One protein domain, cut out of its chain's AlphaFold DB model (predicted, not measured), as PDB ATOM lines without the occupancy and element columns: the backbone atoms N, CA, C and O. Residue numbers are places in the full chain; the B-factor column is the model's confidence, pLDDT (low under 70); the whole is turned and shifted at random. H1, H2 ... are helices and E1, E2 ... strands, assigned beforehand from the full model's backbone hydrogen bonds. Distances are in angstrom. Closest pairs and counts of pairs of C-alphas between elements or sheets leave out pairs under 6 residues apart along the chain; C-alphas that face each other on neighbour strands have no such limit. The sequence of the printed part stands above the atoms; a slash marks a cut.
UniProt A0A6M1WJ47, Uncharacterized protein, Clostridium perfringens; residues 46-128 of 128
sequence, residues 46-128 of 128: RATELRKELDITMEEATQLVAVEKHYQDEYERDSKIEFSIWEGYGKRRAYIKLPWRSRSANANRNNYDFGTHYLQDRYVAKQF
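This is residues 46 to 128 of the 128 residues of an uncharacterized protein of Clostridium perfringens (UniProt A0A6M1WJ47). One long helix, H2, crosses slantwise over one face of a twisted antiparallel sheet made of a long hairpin, E1 and E2, and a short hairpin, E3 and E4. The shorter H1 is set steeply against the first part of H2 and grazes the sheet near E1, while the tiny H3 grazes it near the end of E2, and the last residues fold back so that 126 to 127 pair with E4. The 83 printed residues, with three named helices and four named strands in the order H1 H2 E1 E2 H3 E3 E4, are of mixed class, and the sheet's order is E1 - E2 - E3 - E4. The whole is compact and rounded, with a radius of gyration of the C-alphas of 11.9 A and spans of 28 by 27 by 22 A.

Begin at H1, residues 46 to 54, which touches H2, residues 58 to 75, at a steep tilt of 67 degrees, opposite ways; the closest C-alphas are those of Ala 47 and Ala 61, 4.8 A apart, and H2 touches H1 with residues 58 to 65 alone. H1 only grazes the sheet, with residues 50 to 54. H2 is on the sheet in two layers, a helix on one face of a sheet, at a height over the sheet of 8.1 A. Look next at E1, residues 82 to 88, and E2, residues 91 to 97, an antiparallel hairpin with N 84 and O 95 at 2.9 A. H2 lies over E2, at 36 degrees to it on the local plane, slantwise to the strands. H3, residues 103 to 106, is only just on the sheet, with 5 pairs of C-alphas within 10 A, and only grazes it. E3, residues 111 to 113, is antiparallel to E2, with N 94 and O 112 at 2.8 A; H2 is only just over E3, with 3 C-alphas. E4, residues 118 to 120, forms a hairpin with E3, with N 120 and O 111 at 2.8 A. Every O i to N i+4 pair is within hydrogen-bond range in H1 and H2; H3 is too short for one.

Find C-alpha 46 at (-37.156, 36.210, -20.649), where H1 begins. H2 runs 25.7 A from C-alpha 58 at (-31.898, 27.025, -20.421); E1 spans 20.0 A and E2 19.3 A. E4 ends at C-alpha 120, (-50.295, 22.246, -30.475).

The C-alphas of Glu 76 and Tyr 89 are the two farthest apart, at 35.2 A. The printed part has no cut and no long link, and no printed residue is under 70 in pLDDT.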
ATOM      1  N   ARG A  46     -35.958  37.035 -20.729       92.94
ATOM      2  CA  ARG A  46     -37.156  36.210 -20.649       92.94
ATOM      3  C   ARG A  46     -36.835  34.728 -20.482       92.94
ATOM      4  O   ARG A  46     -37.491  34.068 -19.680       92.94
ATOM      5  N   ALA A  47     -35.820  34.196 -21.163       93.31
ATOM      6  CA  ALA A  47     -35.383  32.814 -20.942       93.31
ATOM      7  C   ALA A  47     -34.854  32.627 -19.512       93.31
ATOM      8  O   ALA A  47     -35.168  31.639 -18.852       93.31
ATOM      9  N   THR A  48     -34.117  33.605 -18.984       93.25
ATOM     10  CA  THR A  48     -33.603  33.561 -17.608       93.25
ATOM     11  C   THR A  48     -34.724  33.632 -16.568       93.25
ATOM     12  O   THR A  48     -34.656  32.928 -15.556       93.25
ATOM     13  N   GLU A  49     -35.753  34.456 -16.804       95.19
ATOM     14  CA  GLU A  49     -36.984  34.483 -16.002       95.19
ATOM     15  C   GLU A  49     -37.675  33.113 -16.021       95.19
ATOM     16  O   GLU A  49     -37.843  32.502 -14.966       95.19
ATOM     17  N   LEU A  50     -37.995  32.591 -17.211       96.19
ATOM     18  CA  LEU A  50     -38.713  31.323 -17.381       96.19
ATOM     19  C   LEU A  50     -37.959  30.140 -16.774       96.19
ATOM     20  O   LEU A  50     -38.568  29.293 -16.123       96.19
ATOM     21  N   ARG A  51     -36.628  30.110 -16.922       95.88
ATOM     22  CA  ARG A  51     -35.763  29.099 -16.303       95.88
ATOM     23  C   ARG A  51     -35.974  29.034 -14.792       95.88
ATOM     24  O   ARG A  51     -36.059  27.948 -14.234       95.88
ATOM     25  N   LYS A  52     -36.050  30.198 -14.136       95.44
ATOM     26  CA  LYS A  52     -36.238  30.310 -12.681       95.44
ATOM     27  C   LYS A  52     -37.685  30.050 -12.262       95.44
ATOM     28  O   LYS A  52     -37.898  29.402 -11.247       95.44
ATOM     29  N   GLU A  53     -38.659  30.566 -13.011       96.06
ATOM     30  CA  GLU A  53     -40.090  30.432 -12.702       96.06
ATOM     31  C   GLU A  53     -40.584  28.985 -12.824       96.06
ATOM     32  O   GLU A  53     -41.443  28.562 -12.052       96.06
ATOM     33  N   LEU A  54     -40.048  28.235 -13.791       96.06
ATOM     34  CA  LEU A  54     -40.526  26.897 -14.148       96.06
ATOM     35  C   LEU A  54     -39.567  25.769 -13.754       96.06
ATOM     36  O   LEU A  54     -39.918  24.608 -13.958       96.06
ATOM     37  N   ASP A  55     -38.387  26.100 -13.218       95.00
ATOM     38  CA  ASP A  55     -37.308  25.154 -12.889       95.00
ATOM     39  C   ASP A  55     -36.975  24.218 -14.069       95.00
ATOM     40  O   ASP A  55     -37.062  22.990 -13.999       95.00
ATOM     41  N   ILE A  56     -36.661  24.832 -15.212       94.94
ATOM     42  CA  ILE A  56     -36.360  24.149 -16.481       94.94
ATOM     43  C   ILE A  56     -34.920  24.398 -16.928       94.94
ATOM     44  O   ILE A  56     -34.211  25.241 -16.379       94.94
ATOM     45  N   THR A  57     -34.475  23.666 -17.948       94.62
ATOM     46  CA  THR A  57     -33.170  23.913 -18.582       94.62
ATOM     47  C   THR A  57     -33.168  25.235 -19.357       94.62
ATOM     48  O   THR A  57     -34.223  25.771 -19.708       94.62
ATOM     49  N   MET A  58     -31.981  25.789 -19.633       91.06
ATOM     50  CA  MET A  58     -31.898  27.025 -20.421       91.06
ATOM     51  C   MET A  58     -32.375  26.788 -21.858       91.06
ATOM     52  O   MET A  58     -33.058  27.631 -22.427       91.06
ATOM     53  N   GLU A  59     -32.089  25.612 -22.415       91.00
ATOM     54  CA  GLU A  59     -32.526  25.201 -23.746       91.00
ATOM     55  C   GLU A  59     -34.056  25.158 -23.855       91.00
ATOM     56  O   GLU A  59     -34.626  25.655 -24.828       91.00
ATOM     57  N   GLU A  60     -34.740  24.594 -22.855       95.12
ATOM     58  CA  GLU A  60     -36.206  24.598 -22.785       95.12
ATOM     59  C   GLU A  60     -36.750  26.022 -22.634       95.12
ATOM     60  O   GLU A  60     -37.719  26.383 -23.301       95.12
ATOM     61  N   ALA A  61     -36.114  26.856 -21.810       96.06
ATOM     62  CA  ALA A  61     -36.527  28.244 -21.642       96.06
ATOM     63  C   ALA A  61     -36.408  29.038 -22.953       96.06
ATOM     64  O   ALA A  61     -37.338  29.754 -23.319       96.06
ATOM     65  N   THR A  62     -35.322  28.859 -23.712       93.69
ATOM     66  CA  THR A  62     -35.158  29.465 -25.042       93.69
ATOM     67  C   THR A  62     -36.234  28.990 -26.022       93.69
ATOM     68  O   THR A  62     -36.772  29.797 -26.782       93.69
ATOM     69  N   GLN A  63     -36.609  27.706 -25.989       95.56
ATOM     70  CA  GLN A  63     -37.725  27.200 -26.796       95.56
ATOM     71  C   GLN A  63     -39.047  27.880 -26.418       95.56
ATOM     72  O   GLN A  63     -39.795  28.298 -27.300       95.56
ATOM     73  N   LEU A  64     -39.324  28.053 -25.122       97.06
ATOM     74  CA  LEU A  64     -40.529  28.749 -24.666       97.06
ATOM     75  C   LEU A  64     -40.541  30.229 -25.042       97.06
ATOM     76  O   LEU A  64     -41.604  30.741 -25.384       97.06
ATOM     77  N   VAL A  65     -39.388  30.903 -25.063       95.75
ATOM     78  CA  VAL A  65     -39.283  32.270 -25.597       95.75
ATOM     79  C   VAL A  65     -39.651  32.310 -27.079       95.75
ATOM     80  O   VAL A  65     -40.418  33.176 -27.500       95.75
ATOM     81  N   ALA A  66     -39.167  31.356 -27.880       95.38
ATOM     82  CA  ALA A  66     -39.530  31.276 -29.295       95.38
ATOM     83  C   ALA A  66     -41.038  31.029 -29.489       95.38
ATOM     84  O   ALA A  66     -41.656  31.627 -30.373       95.38
ATOM     85  N   VAL A  67     -41.640  30.187 -28.643       96.75
ATOM     86  CA  VAL A  67     -43.092  29.952 -28.618       96.75
ATOM     87  C   VAL A  67     -43.850  31.217 -28.217       96.75
ATOM     88  O   VAL A  67     -44.820  31.571 -28.885       96.75
ATOM     89  N   GLU A  68     -43.410  31.920 -27.169       96.50
ATOM     90  CA  GLU A  68     -44.026  33.171 -26.713       96.50
ATOM     91  C   GLU A  68     -44.011  34.223 -27.826       96.50
ATOM     92  O   GLU A  68     -45.057  34.777 -28.158       96.50
ATOM     93  N   LYS A  69     -42.857  34.400 -28.479       94.75
ATOM     94  CA  LYS A  69     -42.700  35.309 -29.615       94.75
ATOM     95  C   LYS A  69     -43.616  34.947 -30.785       94.75
ATOM     96  O   LYS A  69     -44.237  35.825 -31.366       94.75
ATOM     97  N   HIS A  70     -43.753  33.660 -31.105       96.00
ATOM     98  CA  HIS A  70     -44.663  33.215 -32.166       96.00
ATOM     99  C   HIS A  70     -46.117  33.609 -31.875       96.00
ATOM    100  O   HIS A  70     -46.801  34.136 -32.744       96.00
ATOM    101  N   TYR A  71     -46.592  33.420 -30.640       95.31
ATOM    102  CA  TYR A  71     -47.922  33.896 -30.250       95.31
ATOM    103  C   TYR A  71     -48.047  35.421 -30.314       95.31
ATOM    104  O   TYR A  71     -49.092  35.930 -30.708       95.31
ATOM    105  N   GLN A  72     -47.018  36.143 -29.882       94.69
ATOM    106  CA  GLN A  72     -46.983  37.602 -29.903       94.69
ATOM    107  C   GLN A  72     -47.077  38.150 -31.331       94.69
ATOM    108  O   GLN A  72     -47.912  39.015 -31.591       94.69
ATOM    109  N   ASP A  73     -46.314  37.576 -32.262       93.81
ATOM    110  CA  ASP A  73     -46.324  37.941 -33.679       93.81
ATOM    111  C   ASP A  73     -47.689  37.629 -34.327       93.81
ATOM    112  O   ASP A  73     -48.297  38.507 -34.933       93.81
ATOM    113  N   GLU A  74     -48.228  36.417 -34.139       94.50
ATOM    114  CA  GLU A  74     -49.520  35.994 -34.722       94.50
ATOM    115  C   GLU A  74     -50.722  36.809 -34.218       94.50
ATOM    116  O   GLU A  74     -51.740  36.925 -34.902       94.50
ATOM    117  N   TYR A  75     -50.640  37.339 -32.995       92.50
ATOM    118  CA  TYR A  75     -51.711  38.131 -32.387       92.50
ATOM    119  C   TYR A  75     -51.447  39.637 -32.389       92.50
ATOM    120  O   TYR A  75     -52.299  40.370 -31.880       92.50
ATOM    121  N   GLU A  76     -50.304  40.082 -32.918       93.81
ATOM    122  CA  GLU A  76     -49.822  41.468 -32.856       93.81
ATOM    123  C   GLU A  76     -49.891  42.038 -31.423       93.81
ATOM    124  O   GLU A  76     -50.482  43.088 -31.153       93.81
ATOM    125  N   ARG A  77     -49.340  41.290 -30.459       91.38
ATOM    126  CA  ARG A  77     -49.353  41.603 -29.017       91.38
ATOM    127  C   ARG A  77     -47.980  41.385 -28.401       91.38
ATOM    128  O   ARG A  77     -47.230  40.555 -28.871       91.38
ATOM    129  N   ASP A  78     -47.694  42.058 -27.292       90.56
ATOM    130  CA  ASP A  78     -46.421  41.979 -26.551       90.56
ATOM    131  C   ASP A  78     -46.579  41.417 -25.124       90.56
ATOM    132  O   ASP A  78     -45.632  41.343 -24.342       90.56
ATOM    133  N   SER A  79     -47.799  41.032 -24.754       92.56
ATOM    134  CA  SER A  79     -48.112  40.573 -23.404       92.56
ATOM    135  C   SER A  79     -47.420  39.240 -23.090       92.56
ATOM    136  O   SER A  79     -47.347  38.348 -23.939       92.56
ATOM    137  N   LYS A  80     -46.941  39.091 -21.847       93.75
ATOM    138  CA  LYS A  80     -46.322  37.849 -21.354       93.75
ATOM    139  C   LYS A  80     -47.326  36.695 -21.353       93.75
ATOM    140  O   LYS A  80     -48.508  36.893 -21.058       93.75
ATOM    141  N   ILE A  81     -46.843  35.494 -21.652       94.31
ATOM    142  CA  ILE A  81     -47.641  34.269 -21.673       94.31
ATOM    143  C   ILE A  81     -47.358  33.444 -20.418       94.31
ATOM    144  O   ILE A  81     -46.239  33.402 -19.908       94.31
ATOM    145  N   GLU A  82     -48.401  32.796 -19.902       95.19
ATOM    146  CA  GLU A  82     -48.284  31.887 -18.768       95.19
ATOM    147  C   GLU A  82     -47.993  30.468 -19.269       95.19
ATOM    148  O   GLU A  82     -48.728  29.924 -20.103       95.19
ATOM    149  N   PHE A  83     -46.950  29.856 -18.708       97.06
ATOM    150  CA  PHE A  83     -46.569  28.475 -18.977       97.06
ATOM    151  C   PHE A  83     -46.738  27.604 -17.731       97.06
ATOM    152  O   PHE A  83     -46.643  28.064 -16.595       97.06
ATOM    153  N   SER A  84     -46.989  26.315 -17.935       96.31
ATOM    154  CA  SER A  84     -46.979  25.313 -16.867       96.31
ATOM    155  C   SER A  84     -46.388  24.013 -17.383       96.31
ATOM    156  O   SER A  84     -46.848  23.478 -18.393       96.31
ATOM    157  N   ILE A  85     -45.371  23.499 -16.697       97.44
ATOM    158  CA  ILE A  85     -44.672  22.286 -17.121       97.44
ATOM    159  C   ILE A  85     -45.461  21.054 -16.697       97.44
ATOM    160  O   ILE A  85     -45.947  20.948 -15.571       97.44
ATOM    161  N   TRP A  86     -45.581  20.109 -17.619       96.38
ATOM    162  CA  TRP A  86     -46.133  18.793 -17.374       96.38
ATOM    163  C   TRP A  86     -45.172  17.735 -17.895       96.38
ATOM    164  O   TRP A  86     -44.720  17.794 -19.040       96.38
ATOM    165  N   GLU A  87     -44.911  16.736 -17.063       95.50
ATOM    166  CA  GLU A  87     -44.124  15.570 -17.422       95.50
ATOM    167  C   GLU A  87     -44.892  14.306 -17.045       95.50
ATOM    168  O   GLU A  87     -45.438  14.181 -15.948       95.50
ATOM    169  N   GLY A  88     -44.969  13.366 -17.979       94.94
ATOM    170  CA  GLY A  88     -45.654  12.105 -17.756       94.94
ATOM    171  C   GLY A  88     -45.663  11.238 -19.001       94.94
ATOM    172  O   GLY A  88     -45.585  11.729 -20.126       94.94
ATOM    173  N   TYR A  89     -45.774   9.924 -18.808       92.69
ATOM    174  CA  TYR A  89     -45.846   8.946 -19.904       92.69
ATOM    175  C   TYR A  89     -44.703   9.080 -20.933       92.69
ATOM    176  O   TYR A  89     -44.923   8.906 -22.131       92.69
ATOM    177  N   GLY A  90     -43.495   9.431 -20.472       93.31
ATOM    178  CA  GLY A  90     -42.322   9.638 -21.330       93.31
ATOM    179  C   GLY A  90     -42.377  10.902 -22.195       93.31
ATOM    180  O   GLY A  90     -41.659  10.991 -23.184       93.31
ATOM    181  N   LYS A  91     -43.249  11.860 -21.863       94.06
ATOM    182  CA  LYS A  91     -43.405  13.130 -22.576       94.06
ATOM    183  C   LYS A  91     -43.210  14.295 -21.623       94.06
ATOM    184  O   LYS A  91     -43.604  14.213 -20.460       94.06
ATOM    185  N   ARG A  92     -42.681  15.394 -22.154       96.62
ATOM    186  CA  ARG A  92     -42.463  16.641 -21.424       96.62
ATOM    187  C   ARG A  92     -43.021  17.798 -22.239       96.62
ATOM    188  O   ARG A  92     -42.707  17.937 -23.420       96.62
ATOM    189  N   ARG A  93     -43.917  18.576 -21.636       97.06
ATOM    190  CA  ARG A  93     -44.712  19.601 -22.323       97.06
ATOM    191  C   ARG A  93     -44.828  20.863 -21.494       97.06
ATOM    192  O   ARG A  93     -44.924  20.791 -20.272       97.06
ATOM    193  N   ALA A  94     -44.926  21.998 -22.167       97.56
ATOM    194  CA  ALA A  94     -45.377  23.243 -21.570       97.56
ATOM    195  C   ALA A  94     -46.821  23.509 -21.990       97.56
ATOM    196  O   ALA A  94     -47.106  23.719 -23.167       97.56
ATOM    197  N   TYR A  95     -47.744  23.493 -21.034       96.62
ATOM    198  CA  TYR A  95     -49.096  24.003 -21.230       96.62
ATOM    199  C   TYR A  95     -49.088  25.525 -21.258       96.62
ATOM    200  O   TYR A  95     -48.318  26.154 -20.537       96.62
ATOM    201  N   ILE A  96     -49.959  26.098 -22.088       96.56
ATOM    202  CA  ILE A  96     -49.920  27.513 -22.450       96.56
ATOM    203  C   ILE A  96     -51.266  28.158 -22.153       96.56
ATOM    204  O   ILE A  96     -52.315  27.693 -22.615       96.56
ATOM    205  N   LYS A  97     -51.232  29.271 -21.423       95.00
ATOM    206  CA  LYS A  97     -52.396  30.113 -21.160       95.00
ATOM    207  C   LYS A  97     -52.106  31.539 -21.612       95.00
ATOM    208  O   LYS A  97     -51.233  32.220 -21.086       95.00
ATOM    209  N   LEU A  98     -52.885  31.995 -22.592       94.25
ATOM    210  CA  LEU A  98     -52.779  33.353 -23.116       94.25
ATOM    211  C   LEU A  98     -53.713  34.275 -22.320       94.25
ATOM    212  O   LEU A  98     -54.927  34.025 -22.331       94.25
ATOM    213  N   PRO A  99     -53.211  35.338 -21.664       93.31
ATOM    214  CA  PRO A  99     -54.039  36.200 -20.815       93.31
ATOM    215  C   PRO A  99     -55.100  36.987 -21.594       93.31
ATOM    216  O   PRO A  99     -56.137  37.342 -21.040       93.31
ATOM    217  N   TRP A 100     -54.894  37.208 -22.896       92.38
ATOM    218  CA  TRP A 100     -55.866  37.873 -23.773       92.38
ATOM    219  C   TRP A 100     -56.911  36.931 -24.381       92.38
ATOM    220  O   TRP A 100     -57.882  37.401 -24.978       92.38
ATOM    221  N   ARG A 101     -56.742  35.607 -24.273       91.50
ATOM    222  CA  ARG A 101     -57.735  34.653 -24.784       91.50
ATOM    223  C   ARG A 101     -58.816  34.374 -23.745       91.50
ATOM    224  O   ARG A 101     -58.564  34.276 -22.546       91.50
ATOM    225  N   SER A 102     -60.037  34.159 -24.233       90.88
ATOM    226  CA  SER A 102     -61.153  33.735 -23.386       90.88
ATOM    227  C   SER A 102     -60.875  32.379 -22.728       90.88
ATOM    228  O   SER A 102     -60.123  31.548 -23.246       90.88
ATOM    229  N   ARG A 103     -61.547  32.106 -21.603       88.56
ATOM    230  CA  ARG A 103     -61.453  30.812 -20.904       88.56
ATOM    231  C   ARG A 103     -61.750  29.626 -21.828       88.56
ATOM    232  O   ARG A 103     -61.063  28.614 -21.752       88.56
ATOM    233  N   SER A 104     -62.742  29.767 -22.709       87.94
ATOM    234  CA  SER A 104     -63.104  28.735 -23.689       87.94
ATOM    235  C   SER A 104     -61.977  28.489 -24.699       87.94
ATOM    236  O   SER A 104     -61.619  27.345 -24.964       87.94
ATOM    237  N   ALA A 105     -61.340  29.551 -25.201       86.25
ATOM    238  CA  ALA A 105     -60.222  29.422 -26.133       86.25
ATOM    239  C   ALA A 105     -58.977  28.784 -25.483       86.25
ATOM    240  O   ALA A 105     -58.287  27.994 -26.131       86.25
ATOM    241  N   ASN A 106     -58.721  29.060 -24.199       90.31
ATOM    242  CA  ASN A 106     -57.638  28.437 -23.425       90.31
ATOM    243  C   ASN A 106     -57.939  26.979 -23.004       90.31
ATOM    244  O   ASN A 106     -57.016  26.228 -22.705       90.31
ATOM    245  N   ALA A 107     -59.200  26.532 -23.027       84.31
ATOM    246  CA  ALA A 107     -59.570  25.158 -22.663       84.31
ATOM    247  C   ALA A 107     -59.127  24.092 -23.690       84.31
ATOM    248  O   ALA A 107     -59.194  22.896 -23.406       84.31
ATOM    249  N   ASN A 108     -58.636  24.499 -24.867       79.06
ATOM    250  CA  ASN A 108     -58.272  23.605 -25.975       79.06
ATOM    251  C   ASN A 108     -56.952  22.831 -25.783       79.06
ATOM    252  O   ASN A 108     -56.456  22.243 -26.742       79.06
ATOM    253  N   ARG A 109     -56.406  22.774 -24.558       80.81
ATOM    254  CA  ARG A 109     -55.142  22.086 -24.224       80.81
ATOM    255  C   ARG A 109     -53.964  22.583 -25.071       80.81
ATOM    256  O   ARG A 109     -53.203  21.772 -25.595       80.81
ATOM    257  N   ASN A 110     -53.818  23.900 -25.194       93.31
ATOM    258  CA  ASN A 110     -52.696  24.498 -25.915       93.31
ATOM    259  C   ASN A 110     -51.397  24.089 -25.213       93.31
ATOM    260  O   ASN A 110     -51.254  24.315 -24.008       93.31
ATOM    261  N   ASN A 111     -50.505  23.413 -25.928       96.44
ATOM    262  CA  ASN A 111     -49.268  22.910 -25.351       96.44
ATOM    263  C   ASN A 111     -48.145  22.861 -26.382       96.44
ATOM    264  O   ASN A 111     -48.387  22.626 -27.561       96.44
ATOM    265  N   TYR A 112     -46.926  23.059 -25.908       97.88
ATOM    266  CA  TYR A 112     -45.701  22.828 -26.652       97.88
ATOM    267  C   TYR A 112     -45.045  21.543 -26.149       97.88
ATOM    268  O   TYR A 112     -44.872  21.376 -24.941       97.88
ATOM    269  N   ASP A 113     -44.713  20.627 -27.055       97.06
ATOM    270  CA  ASP A 113     -44.017  19.381 -26.729       97.06
ATOM    271  C   ASP A 113     -42.514  19.565 -26.953       97.06
ATOM    272  O   ASP A 113     -42.078  19.769 -28.086       97.06
ATOM    273  N   PHE A 114     -41.729  19.504 -25.872       96.38
ATOM    274  CA  PHE A 114     -40.282  19.734 -25.925       96.38
ATOM    275  C   PHE A 114     -39.546  18.646 -26.712       96.38
ATOM    276  O   PHE A 114     -38.475  18.906 -27.245       96.38
ATOM    277  N   GLY A 115     -40.099  17.429 -26.793       94.00
ATOM    278  CA  GLY A 115     -39.456  16.319 -27.498       94.00
ATOM    279  C   GLY A 115     -39.684  16.366 -29.005       94.00
ATOM    280  O   GLY A 115     -38.795  16.023 -29.779       94.00
ATOM    281  N   THR A 116     -40.876  16.787 -29.435       95.75
ATOM    282  CA  THR A 116     -41.201  16.899 -30.867       95.75
ATOM    283  C   THR A 116     -41.052  18.318 -31.411       95.75
ATOM    284  O   THR A 116     -41.267  18.520 -32.601       95.75
ATOM    285  N   HIS A 117     -40.746  19.302 -30.562       96.00
ATOM    286  CA  HIS A 117     -40.701  20.734 -30.885       96.00
ATOM    287  C   HIS A 117     -41.971  21.256 -31.575       96.00
ATOM    288  O   HIS A 117     -41.934  22.161 -32.410       96.00
ATOM    289  N   TYR A 118     -43.119  20.675 -31.228       96.81
ATOM    290  CA  TYR A 118     -44.390  20.984 -31.872       96.81
ATOM    291  C   TYR A 118     -45.296  21.774 -30.932       96.81
ATOM    292  O   TYR A 118     -45.597  21.334 -29.820       96.81
ATOM    293  N   LEU A 119     -45.766  22.926 -31.408       97.06
ATOM    294  CA  LEU A 119     -46.803  23.716 -30.762       97.06
ATOM    295  C   LEU A 119     -48.177  23.235 -31.222       97.06
ATOM    296  O   LEU A 119     -48.596  23.462 -32.359       97.06
ATOM    297  N   GLN A 120     -48.902  22.611 -30.303       95.12
ATOM    298  CA  GLN A 120     -50.295  22.246 -30.475       95.12
ATOM    299  C   GLN A 120     -51.196  23.382 -29.977       95.12
ATOM    300  O   GLN A 120     -51.392  23.559 -28.777       95.12
ATOM    301  N   ASP A 121     -51.805  24.106 -30.913       93.81
ATOM    302  CA  ASP A 121     -52.830  25.121 -30.666       93.81
ATOM    303  C   ASP A 121     -53.840  25.096 -31.818       93.81
ATOM    304  O   ASP A 121     -53.470  24.855 -32.964       93.81
ATOM    305  N   ARG A 122     -55.125  25.339 -31.548       88.62
ATOM    306  CA  ARG A 122     -56.148  25.327 -32.610       88.62
ATOM    307  C   ARG A 122     -55.925  26.419 -33.663       88.62
ATOM    308  O   ARG A 122     -56.317  26.222 -34.808       88.62
ATOM    309  N   TYR A 123     -55.379  27.562 -33.267       88.75
ATOM    310  CA  TYR A 123     -55.322  28.761 -34.101       88.75
ATOM    311  C   TYR A 123     -53.915  29.076 -34.603       88.75
ATOM    312  O   TYR A 123     -53.792  29.689 -35.652       88.75
ATOM    313  N   VAL A 124     -52.874  28.668 -33.871       91.12
ATOM    314  CA  VAL A 124     -51.482  29.079 -34.146       91.12
ATOM    315  C   VAL A 124     -50.475  27.929 -34.027       91.12
ATOM    316  O   VAL A 124     -49.356  28.113 -33.553       91.12
ATOM    317  N   ALA A 125     -50.868  26.717 -34.425       93.19
ATOM    318  CA  ALA A 125     -49.966  25.566 -34.423       93.19
ATOM    319  C   ALA A 125     -48.718  25.797 -35.295       93.19
ATOM    320  O   ALA A 125     -48.804  26.401 -36.363       93.19
ATOM    321  N   LYS A 126     -47.567  25.276 -34.855       95.19
ATOM    322  CA  LYS A 126     -46.288  25.420 -35.565       95.19
ATOM    323  C   LYS A 126     -45.283  24.342 -35.164       95.19
ATOM    324  O   LYS A 126     -45.203  23.967 -33.996       95.19
ATOM    325  N   GLN A 127     -44.491  23.890 -36.132       94.81
ATOM    326  CA  GLN A 127     -43.267  23.127 -35.893       94.81
ATOM    327  C   GLN A 127     -42.095  24.107 -35.749       94.81
ATOM    328  O   GLN A 127     -41.906  24.950 -36.630       94.81
ATOM    329  N   PHE A 128     -41.359  24.011 -34.642       89.25
ATOM    330  CA  PHE A 128     -40.140  24.783 -34.380       89.25
ATOM    331  C   PHE A 128     -38.895  23.996 -34.784       89.25
ATOM    332  O   PHE A 128     -38.972  22.741 -34.801       89.25
TER     333      PHE A 128